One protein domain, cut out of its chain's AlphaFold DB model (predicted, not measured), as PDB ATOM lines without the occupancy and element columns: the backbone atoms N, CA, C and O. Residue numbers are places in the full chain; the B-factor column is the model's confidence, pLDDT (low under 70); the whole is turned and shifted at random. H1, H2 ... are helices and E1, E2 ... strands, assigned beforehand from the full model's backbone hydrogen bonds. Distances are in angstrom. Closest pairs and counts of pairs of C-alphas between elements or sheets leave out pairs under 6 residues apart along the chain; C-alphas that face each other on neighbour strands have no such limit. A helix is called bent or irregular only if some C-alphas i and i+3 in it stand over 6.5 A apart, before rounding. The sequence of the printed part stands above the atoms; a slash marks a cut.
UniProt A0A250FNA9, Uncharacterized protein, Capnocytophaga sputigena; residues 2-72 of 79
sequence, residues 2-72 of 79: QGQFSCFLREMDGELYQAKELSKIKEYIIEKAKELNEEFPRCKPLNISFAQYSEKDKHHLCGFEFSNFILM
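This is residues 2 to 72 of the 79 residues of an uncharacterized protein of Capnocytophaga sputigena (UniProt A0A250FNA9). One long helix, H2, runs along most of the length of the domain, with a two-stranded hairpin, E1 and E2, along residues 22 to 30 of it and the shorter helix H1 beside its residues 32 to 36. Residues 70 to 71, near the end of the printed part, fold back to pair with E2, adding a short third run to the hairpin. The printed part has 71 residues with two named helices and two named strands in the order H1, H2, E1, E2, of mixed class, and the sheet E1 - E2 is antiparallel. The whole is compact, with a radius of gyration of the C-alphas of 12.2 A, and elongated, with spans of 37 by 22 by 17 A.

H1 is residues 2 to 11, 14.6 A from first to last C-alpha, and starts at C-alpha 2, (236.730, 201.357, 205.191). H2, residues 19 to 39, is 31.0 A long, from C-alpha 19 at (221.461, 191.306, 225.714) to C-alpha 39 at (240.287, 211.048, 210.926). H2 is irregular: C-alphas 20 and 23 are 7.3 A apart. E1 is residues 49 to 52, 10.5 A long. E2, residues 59 to 62, is 9.3 A long and ends at C-alpha 62, (223.366, 198.705, 207.549).

H1 and H2 form a helical hairpin. They only just touch, with 3 pairs of C-alphas within 8 A, the closest being those of Phe 5 and Ala 33 at 7.0 A; H2 touches H1 with residues 32 to 36 alone. Their lines stand at a shallow tilt of 28 degrees, opposite ways. In H1 every O i to N i+4 pair is within hydrogen-bond range; in H2, 15 of 17 are. The closest C-alphas of H2 and E1 are those of Ile 30 and Ser 49, 7.4 A apart. H2 and E2 are near each other, with 5 pairs of C-alphas within 10 A. E1 and E2 form a hairpin, antiparallel at 140 degrees between directions; N 62 and O 49, at 2.8 A, and N 60 and O 51, at 2.9 A, are within hydrogen-bond range. Residues 59 to 60 of E2 also pair, antiparallel, with residues 70 to 71. H1 is apart from both E1 and E2.

The two C-alphas farthest apart, those of Arg 42 and Lys 56, are 36.9 A apart. The printed part has no cut. The links H1 to H2, H2 to E1 and E1 to E2 are short, with 7, 9 and 6 residues. The mean pLDDT of the printed part is 91.9, and no printed residue is under 70.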
ATOM      1  N   GLN A   2     237.652 202.518 205.346       90.12
ATOM      2  CA  GLN A   2     236.730 201.357 205.191       90.12
ATOM      3  C   GLN A   2     237.360 200.016 205.630       90.12
ATOM      4  O   GLN A   2     236.742 199.242 206.352       90.12
ATOM      5  N   GLY A   3     238.629 199.777 205.272       92.69
ATOM      6  CA  GLY A   3     239.373 198.594 205.721       92.69
ATOM      7  C   GLY A   3     239.638 198.555 207.232       92.69
ATOM      8  O   GLY A   3     239.518 197.498 207.833       92.69
ATOM      9  N   GLN A   4     239.921 199.699 207.867       93.88
ATOM     10  CA  GLN A   4     240.108 199.769 209.326       93.88
ATOM     11  C   GLN A   4     238.804 199.471 210.063       93.88
ATOM     12  O   GLN A   4     238.814 198.726 211.035       93.88
ATOM     13  N   PHE A   5     237.681 199.992 209.566       95.62
ATOM     14  CA  PHE A   5     236.374 199.675 210.130       95.62
ATOM     15  C   PHE A   5     236.025 198.189 209.955       95.62
ATOM     16  O   PHE A   5     235.519 197.563 210.878       95.62
ATOM     17  N   SER A   6     236.371 197.587 208.808       94.81
ATOM     18  CA  SER A   6     236.219 196.141 208.583       94.81
ATOM     19  C   SER A   6     237.051 195.304 209.567       94.81
ATOM     20  O   SER A   6     236.527 194.348 210.131       94.81
ATOM     21  N   CYS A   7     238.314 195.673 209.818       94.50
ATOM     22  CA  CYS A   7     239.152 194.999 210.817       94.50
ATOM     23  C   CYS A   7     238.573 195.124 212.230       94.50
ATOM     24  O   CYS A   7     238.442 194.116 212.912       94.50
ATOM     25  N   PHE A   8     238.149 196.326 212.624       95.06
ATOM     26  CA  PHE A   8     237.494 196.568 213.911       95.06
ATOM     27  C   PHE A   8     236.254 195.682 214.112       95.06
ATOM     28  O   PHE A   8     236.110 195.043 215.148       95.06
ATOM     29  N   LEU A   9     235.378 195.576 213.104       94.75
ATOM     30  CA  LEU A   9     234.206 194.697 213.187       94.75
ATOM     31  C   LEU A   9     234.590 193.215 213.308       94.75
ATOM     32  O   LEU A   9     233.904 192.472 214.000       94.75
ATOM     33  N   ARG A  10     235.675 192.784 212.651       93.00
ATOM     34  CA  ARG A  10     236.176 191.401 212.750       93.00
ATOM     35  C   ARG A  10     236.747 191.077 214.123       93.00
ATOM     36  O   ARG A  10     236.613 189.946 214.558       93.00
ATOM     37  N   GLU A  11     237.367 192.041 214.798       92.38
ATOM     38  CA  GLU A  11     237.859 191.859 216.171       92.38
ATOM     39  C   GLU A  11     236.718 191.639 217.171       92.38
ATOM     40  O   GLU A  11     236.920 191.001 218.196       92.38
ATOM     41  N   MET A  12     235.519 192.143 216.867       90.94
ATOM     42  CA  MET A  12     234.316 191.927 217.675       90.94
ATOM     43  C   MET A  12     233.538 190.665 217.274       90.94
ATOM     44  O   MET A  12     232.573 190.301 217.948       90.94
ATOM     45  N   ASP A  13     233.889 190.033 216.154       87.19
ATOM     46  CA  ASP A  13     233.157 188.879 215.645       87.19
ATOM     47  C   ASP A  13     233.423 187.650 216.524       87.19
ATOM     48  O   ASP A  13     234.566 187.303 216.816       87.19
ATOM     49  N   GLY A  14     232.351 186.996 216.971       85.12
ATOM     50  CA  GLY A  14     232.420 185.879 217.918       85.12
ATOM     51  C   GLY A  14     232.481 186.268 219.402       85.12
ATOM     52  O   GLY A  14     232.385 185.377 220.248       85.12
ATOM     53  N   GLU A  15     232.564 187.558 219.741       89.38
ATOM     54  CA  GLU A  15     232.535 188.011 221.135       89.38
ATOM     55  C   GLU A  15     231.133 187.895 221.755       89.38
ATOM     56  O   GLU A  15     230.112 188.272 221.167       89.38
ATOM     57  N   LEU A  16     231.080 187.379 222.986       89.06
ATOM     58  CA  LEU A  16     229.843 187.182 223.742       89.06
ATOM     59  C   LEU A  16     229.536 188.406 224.603       89.06
ATOM     60  O   LEU A  16     230.335 188.817 225.440       89.06
ATOM     61  N   TYR A  17     228.319 188.923 224.472       88.75
ATOM     62  CA  TYR A  17     227.828 190.034 225.280       88.75
ATOM     63  C   TYR A  17     226.413 189.776 225.776       88.75
ATOM     64  O   TYR A  17     225.615 189.076 225.144       88.75
ATOM     65  N   GLN A  18     226.070 190.365 226.919       87.75
ATOM     66  CA  GLN A  18     224.718 190.221 227.448       87.75
ATOM     67  C   GLN A  18     223.740 191.067 226.633       87.75
ATOM     68  O   GLN A  18     224.042 192.205 226.283       87.75
ATOM     69  N   ALA A  19     222.517 190.575 226.424       88.19
ATOM     70  CA  ALA A  19     221.461 191.306 225.714       88.19
ATOM     71  C   ALA A  19     221.260 192.756 226.211       88.19
ATOM     72  O   ALA A  19     220.988 193.661 225.426       88.19
ATOM     73  N   LYS A  20     221.464 193.003 227.514       89.62
ATOM     74  CA  LYS A  20     221.372 194.337 228.137       89.62
ATOM     75  C   LYS A  20     222.431 195.337 227.642       89.62
ATOM     76  O   LYS A  20     222.262 196.541 227.813       89.62
ATOM     77  N   GLU A  21     223.535 194.851 227.080       92.56
ATOM     78  CA  GLU A  21     224.667 195.651 226.597       92.56
ATOM     79  C   GLU A  21     224.544 195.989 225.112       92.56
ATOM     80  O   GLU A  21     225.294 196.819 224.607       92.56
ATOM     81  N   LEU A  22     223.554 195.412 224.426       91.94
ATOM     82  CA  LEU A  22     223.342 195.582 222.995       91.94
ATOM     83  C   LEU A  22     223.300 197.057 222.571       91.94
ATOM     84  O   LEU A  22     223.925 197.423 221.579       91.94
ATOM     85  N   SER A  23     222.582 197.912 223.306       93.12
ATOM     86  CA  SER A  23     222.508 199.344 222.983       93.12
ATOM     87  C   SER A  23     223.878 200.016 223.070       93.12
ATOM     88  O   SER A  23     224.254 200.741 222.155       93.12
ATOM     89  N   LYS A  24     224.661 199.694 224.108       95.38
ATOM     90  CA  LYS A  24     226.013 200.238 224.295       95.38
ATOM     91  C   LYS A  24     226.964 199.778 223.193       95.38
ATOM     92  O   LYS A  24     227.773 200.564 222.721       95.38
ATOM     93  N   ILE A  25     226.851 198.524 222.760       94.94
ATOM     94  CA  ILE A  25     227.680 197.970 221.679       94.94
ATOM     95  C   ILE A  25     227.354 198.644 220.346       94.94
ATOM     96  O   ILE A  25     228.262 199.009 219.604       94.94
ATOM     97  N   LYS A  26     226.068 198.867 220.050       95.50
ATOM     98  CA  LYS A  26     225.665 199.615 218.851       95.50
ATOM     99  C   LYS A  26     226.204 201.039 218.867       95.50
ATOM    100  O   LYS A  26     226.743 201.482 217.858       95.50
ATOM    101  N   GLU A  27     226.061 201.735 219.994       97.25
ATOM    102  CA  GLU A  27     226.610 203.081 220.180       97.25
ATOM    103  C   GLU A  27     228.125 203.083 219.982       97.25
ATOM    104  O   GLU A  27     228.623 203.877 219.196       97.25
ATOM    105  N   TYR A  28     228.843 202.138 220.589       96.75
ATOM    106  CA  TYR A  28     230.291 202.010 220.438       96.75
ATOM    107  C   TYR A  28     230.723 201.837 218.974       96.75
ATOM    108  O   TYR A  28     231.641 202.511 218.510       96.75
ATOM    109  N   ILE A  29     230.025 200.990 218.212       96.56
ATOM    110  CA  ILE A  29     230.304 200.788 216.783       96.56
ATOM    111  C   ILE A  29     230.011 202.063 215.970       96.56
ATOM    112  O   ILE A  29     230.778 202.404 215.065       96.56
ATOM    113  N   ILE A  30     228.928 202.782 216.286       97.12
ATOM    114  CA  ILE A  30     228.569 204.052 215.630       97.12
ATOM    115  C   ILE A  30     229.602 205.140 215.933       97.12
ATOM    116  O   ILE A  30     230.044 205.824 215.009       97.12
ATOM    117  N   GLU A  31     230.012 205.293 217.191       97.81
ATOM    118  CA  GLU A  31     231.058 206.243 217.575       97.81
ATOM    119  C   GLU A  31     232.376 205.906 216.878       97.81
ATOM    120  O   GLU A  31     233.009 206.800 216.317       97.81
ATOM    121  N   LYS A  32     232.730 204.619 216.753       97.31
ATOM    122  CA  LYS A  32     233.937 204.236 216.014       97.31
ATOM    123  C   LYS A  32     233.891 204.636 214.537       97.31
ATOM    124  O   LYS A  32     234.903 205.047 213.969       97.31
ATOM    125  N   ALA A  33     232.723 204.541 213.903       96.69
ATOM    126  CA  ALA A  33     232.534 205.021 212.537       96.69
ATOM    127  C   ALA A  33     232.672 206.552 212.436       96.69
ATOM    128  O   ALA A  33     233.256 207.039 211.466       96.69
ATOM    129  N   LYS A  34     232.183 207.308 213.431       96.94
ATOM    130  CA  LYS A  34     232.347 208.771 213.499       96.94
ATOM    131  C   LYS A  34     233.809 209.175 213.676       96.94
ATOM    132  O   LYS A  34     234.280 209.990 212.890       96.94
ATOM    133  N   GLU A  35     234.532 208.550 214.605       97.62
ATOM    134  CA  GLU A  35     235.974 208.776 214.804       97.62
ATOM    135  C   GLU A  35     236.750 208.609 213.488       97.62
ATOM    136  O   GLU A  35     237.536 209.470 213.097       97.62
ATOM    137  N   LEU A  36     236.479 207.527 212.750       96.62
ATOM    138  CA  LEU A  36     237.126 207.276 211.460       96.62
ATOM    139  C   LEU A  36     236.713 208.286 210.377       96.62
ATOM    140  O   LEU A  36     237.520 208.602 209.504       96.62
ATOM    141  N   ASN A  37     235.483 208.799 210.405       97.00
ATOM    142  CA  ASN A  37     235.065 209.859 209.485       97.00
ATOM    143  C   ASN A  37     235.803 211.178 209.769       97.00
ATOM    144  O   ASN A  37     236.158 211.883 208.824       97.00
ATOM    145  N   GLU A  38     236.049 211.495 211.042       96.75
ATOM    146  CA  GLU A  38     236.824 212.671 211.460       96.75
ATOM    147  C   GLU A  38     238.312 212.532 211.113       96.75
ATOM    148  O   GLU A  38     238.922 213.490 210.635       96.75
ATOM    149  N   GLU A  39     238.891 211.338 211.281       96.94
ATOM    150  CA  GLU A  39     240.287 211.048 210.926       96.94
ATOM    151  C   GLU A  39     240.519 211.081 209.402       96.94
ATOM    152  O   GLU A  39     241.563 211.537 208.926       96.94
ATOM    153  N   PHE A  40     239.532 210.641 208.612       94.88
ATOM    154  CA  PHE A  40     239.623 210.545 207.152       94.88
ATOM    155  C   PHE A  40     238.554 211.388 206.426       94.88
ATOM    156  O   PHE A  40     237.761 210.843 205.651       94.88
ATOM    157  N   PRO A  41     238.572 212.732 206.541       93.81
ATOM    158  CA  PRO A  41     237.495 213.601 206.045       93.81
ATOM    159  C   PRO A  41     237.366 213.634 204.512       93.81
ATOM    160  O   PRO A  41     236.369 214.104 203.972       93.81
ATOM    161  N   ARG A  42     238.384 213.154 203.785       94.75
ATOM    162  CA  ARG A  42     238.386 213.070 202.312       94.75
ATOM    163  C   ARG A  42     237.795 211.758 201.781       94.75
ATOM    164  O   ARG A  42     237.648 211.612 200.570       94.75
ATOM    165  N   CYS A  43     237.509 210.787 202.647       92.31
ATOM    166  CA  CYS A  43     236.916 209.508 202.261       92.31
ATOM    167  C   CYS A  43     235.379 209.580 202.252       92.31
ATOM    168  O   CYS A  43     234.780 210.408 202.931       92.31
ATOM    169  N   LYS A  44     234.722 208.679 201.501       90.62
ATOM    170  CA  LYS A  44     233.257 208.522 201.566       90.62
ATOM    171  C   LYS A  44     232.872 208.122 202.995       90.62
ATOM    172  O   LYS A  44     233.317 207.049 203.403       90.62
ATOM    173  N   PRO A  45     232.048 208.904 203.710       93.56
ATOM    174  CA  PRO A  45     231.786 208.682 205.125       93.56
ATOM    175  C   PRO A  45     231.104 207.336 205.385       93.56
ATOM    176  O   PRO A  45     230.257 206.880 204.609       93.56
ATOM    177  N   LEU A  46     231.464 206.719 206.506       95.00
ATOM    178  CA  LEU A  46     230.766 205.591 207.106       95.00
ATOM    179  C   LEU A  46     229.453 206.104 207.705       95.00
ATOM    180  O   LEU A  46     229.435 206.630 208.816       95.00
ATOM    181  N   ASN A  47     228.363 205.981 206.948       94.25
ATOM    182  CA  ASN A  47     227.014 206.280 207.422       94.25
ATOM    183  C   ASN A  47     226.299 204.969 207.745       94.25
ATOM    184  O   ASN A  47     225.665 204.367 206.876       94.25
ATOM    185  N   ILE A  48     226.472 204.509 208.981       95.56
ATOM    186  CA  ILE A  48     225.996 203.204 209.428       95.56
ATOM    187  C   ILE A  48     224.803 203.313 210.372       95.56
ATOM    188  O   ILE A  48     224.624 204.301 211.082       95.56
ATOM    189  N   SER A  49     223.992 202.264 210.401       95.69
ATOM    190  CA  SER A  49     222.874 202.119 211.336       95.69
ATOM    191  C   SER A  49     222.623 200.643 211.634       95.69
ATOM    192  O   SER A  49     223.226 199.775 211.008       95.69
ATOM    193  N   PHE A  50     221.739 200.347 212.586       94.69
ATOM    194  CA  PHE A  50     221.314 198.979 212.873       94.69
ATOM    195  C   PHE A  50     219.827 198.804 212.597       94.69
ATOM    196  O   PHE A  50     219.016 199.596 213.079       94.69
ATOM    197  N   ALA A  51     219.471 197.727 211.902       92.50
ATOM    198  CA  ALA A  51     218.087 197.338 211.650       92.50
ATOM    199  C   ALA A  51     217.801 195.930 212.189       92.50
ATOM    200  O   ALA A  51     218.663 195.051 212.165       92.50
ATOM    201  N   GLN A  52     216.579 195.722 212.678       90.94
ATOM    202  CA  GLN A  52     216.010 194.390 212.886       90.94
ATOM    203  C   GLN A  52     215.093 194.078 211.705       90.94
ATOM    204  O   GLN A  52     214.267 194.912 211.332       90.94
ATOM    205  N   TYR A  53     215.232 192.886 211.132       83.12
ATOM    206  CA  TYR A  53     214.321 192.386 210.101       83.12
ATOM    207  C   TYR A  53     213.319 191.395 210.721       83.12
ATOM    208  O   TYR A  53     212.948 191.527 211.886       83.12
ATOM    209  N   SER A  54     212.851 190.406 209.956       76.69
ATOM    210  CA  SER A  54     211.897 189.388 210.419       76.69
ATOM    211  C   SER A  54     212.410 188.551 211.599       76.69
ATOM    212  O   SER A  54     211.614 188.053 212.396       76.69
ATOM    213  N   GLU A  55     213.727 188.414 211.740       77.75
ATOM    214  CA  GLU A  55     214.370 187.732 212.858       77.75
ATOM    215  C   GLU A  55     214.561 188.695 214.037       77.75
ATOM    216  O   GLU A  55     215.489 189.502 214.049       77.75
ATOM    217  N   LYS A  56     213.667 188.612 215.035       72.00
ATOM    218  CA  LYS A  56     213.564 189.584 216.142       72.00
ATOM    219  C   LYS A  56     214.862 189.821 216.916       72.00
ATOM    220  O   LYS A  56     215.063 190.923 217.413       72.00
ATOM    221  N   ASP A  57     215.736 188.826 217.003       84.00
ATOM    222  CA  ASP A  57     216.971 188.914 217.784       84.00
ATOM    223  C   ASP A  57     218.211 189.216 216.929       84.00
ATOM    224  O   ASP A  57     219.300 189.378 217.470       84.00
ATOM    225  N   LYS A  58     218.095 189.336 215.600       90.31
ATOM    226  CA  LYS A  58     219.241 189.682 214.745       90.31
ATOM    227  C   LYS A  58     219.256 191.168 214.426       90.31
ATOM    228  O   LYS A  58     218.340 191.710 213.808       90.31
ATOM    229  N   HIS A  59     220.339 191.827 214.818       93.12
ATOM    230  CA  HIS A  59     220.575 193.235 214.538       93.12
ATOM    231  C   HIS A  59     221.631 193.377 213.451       93.12
ATOM    232  O   HIS A  59     222.822 193.195 213.697       93.12
ATOM    233  N   HIS A  60     221.186 193.717 212.250       93.56
ATOM    234  CA  HIS A  60     222.040 193.838 211.079       93.56
ATOM    235  C   HIS A  60     222.663 195.226 211.017       93.56
ATOM    236  O   HIS A  60     221.953 196.227 211.150       93.56
ATOM    237  N   LEU A  61     223.971 195.279 210.778       95.06
ATOM    238  CA  LEU A  61     224.647 196.518 210.426       95.06
ATOM    239  C   LEU A  61     224.269 196.913 208.990       95.06
ATOM    240  O   LEU A  61     224.444 196.141 208.048       95.06
ATOM    241  N   CYS A  62     223.752 198.122 208.826       94.25
ATOM    242  CA  CYS A  62     223.366 198.705 207.549       94.25
ATOM    243  C   CYS A  62     224.310 199.853 207.180       94.25
ATOM    244  O   CYS A  62     224.877 200.501 208.056       94.25
ATOM    245  N   GLY A  63     224.443 200.132 205.880       92.38
ATOM    246  CA  GLY A  63     225.268 201.244 205.382       92.38
ATOM    247  C   GLY A  63     226.763 200.932 205.242       92.38
ATOM    248  O   GLY A  63     227.554 201.844 205.008       92.38
ATOM    249  N   PHE A  64     227.157 199.658 205.347       93.25
ATOM    250  CA  PHE A  64     228.535 199.205 205.149       93.25
ATOM    251  C   PHE A  64     228.582 197.951 204.263       93.25
ATOM    252  O   PHE A  64     228.230 196.862 204.695       93.25
ATOM    253  N   GLU A  65     229.018 198.103 203.011       85.12
ATOM    254  CA  GLU A  65     228.977 197.033 201.993       85.12
ATOM    255  C   GLU A  65     230.120 196.009 202.122       85.12
ATOM    256  O   GLU A  65     230.067 194.934 201.533       85.12
ATOM    257  N   PHE A  66     231.165 196.324 202.893       82.06
ATOM    258  CA  PHE A  66     232.376 195.503 202.990       82.06
ATOM    259  C   PHE A  66     232.308 194.401 204.060       82.06
ATOM    260  O   PHE A  66     233.258 193.626 204.187       82.06
ATOM    261  N   SER A  67     231.240 194.334 204.863       83.12
ATOM    262  CA  SER A  67     231.069 193.292 205.881       83.12
ATOM    263  C   SER A  67     229.601 193.072 206.227       83.12
ATOM    264  O   SER A  67     228.871 194.026 206.487       83.12
ATOM    265  N   ASN A  68     229.196 191.804 206.308       85.75
ATOM    266  CA  ASN A  68     227.904 191.405 206.855       85.75
ATOM    267  C   ASN A  68     228.049 191.189 208.362       85.75
ATOM    268  O   ASN A  68     228.269 190.069 208.812       85.75
ATOM    269  N   PHE A  69     227.950 192.268 209.136       92.44
ATOM    270  CA  PHE A  69     228.041 192.208 210.593       92.44
ATOM    271  C   PHE A  69     226.650 192.095 211.226       92.44
ATOM    272  O   PHE A  69     225.742 192.873 210.904       92.44
ATOM    273  N   ILE A  70     226.479 191.122 212.124       92.81
ATOM    274  CA  ILE A  70     225.210 190.841 212.801       92.81
ATOM    275  C   ILE A  70     225.465 190.739 214.300       92.81
ATOM    276  O   ILE A  70     226.254 189.921 214.760       92.81
ATOM    277  N   LEU A  71     224.734 191.539 215.066       92.81
ATOM    278  CA  LEU A  71     224.692 191.454 216.516       92.81
ATOM    279  C   LEU A  71     223.542 190.531 216.938       92.81
ATOM    280  O   LEU A  71     222.379 190.806 216.634       92.81
ATOM    281  N   MET A  72     223.878 189.446 217.643       91.00
ATOM    282  CA  MET A  72     222.923 188.533 218.278       91.00
ATOM    283  C   MET A  72     223.018 188.616 219.816       91.00
ATOM    284  O   MET A  72     224.086 188.341 220.362       91.00
TER     285      MET A  72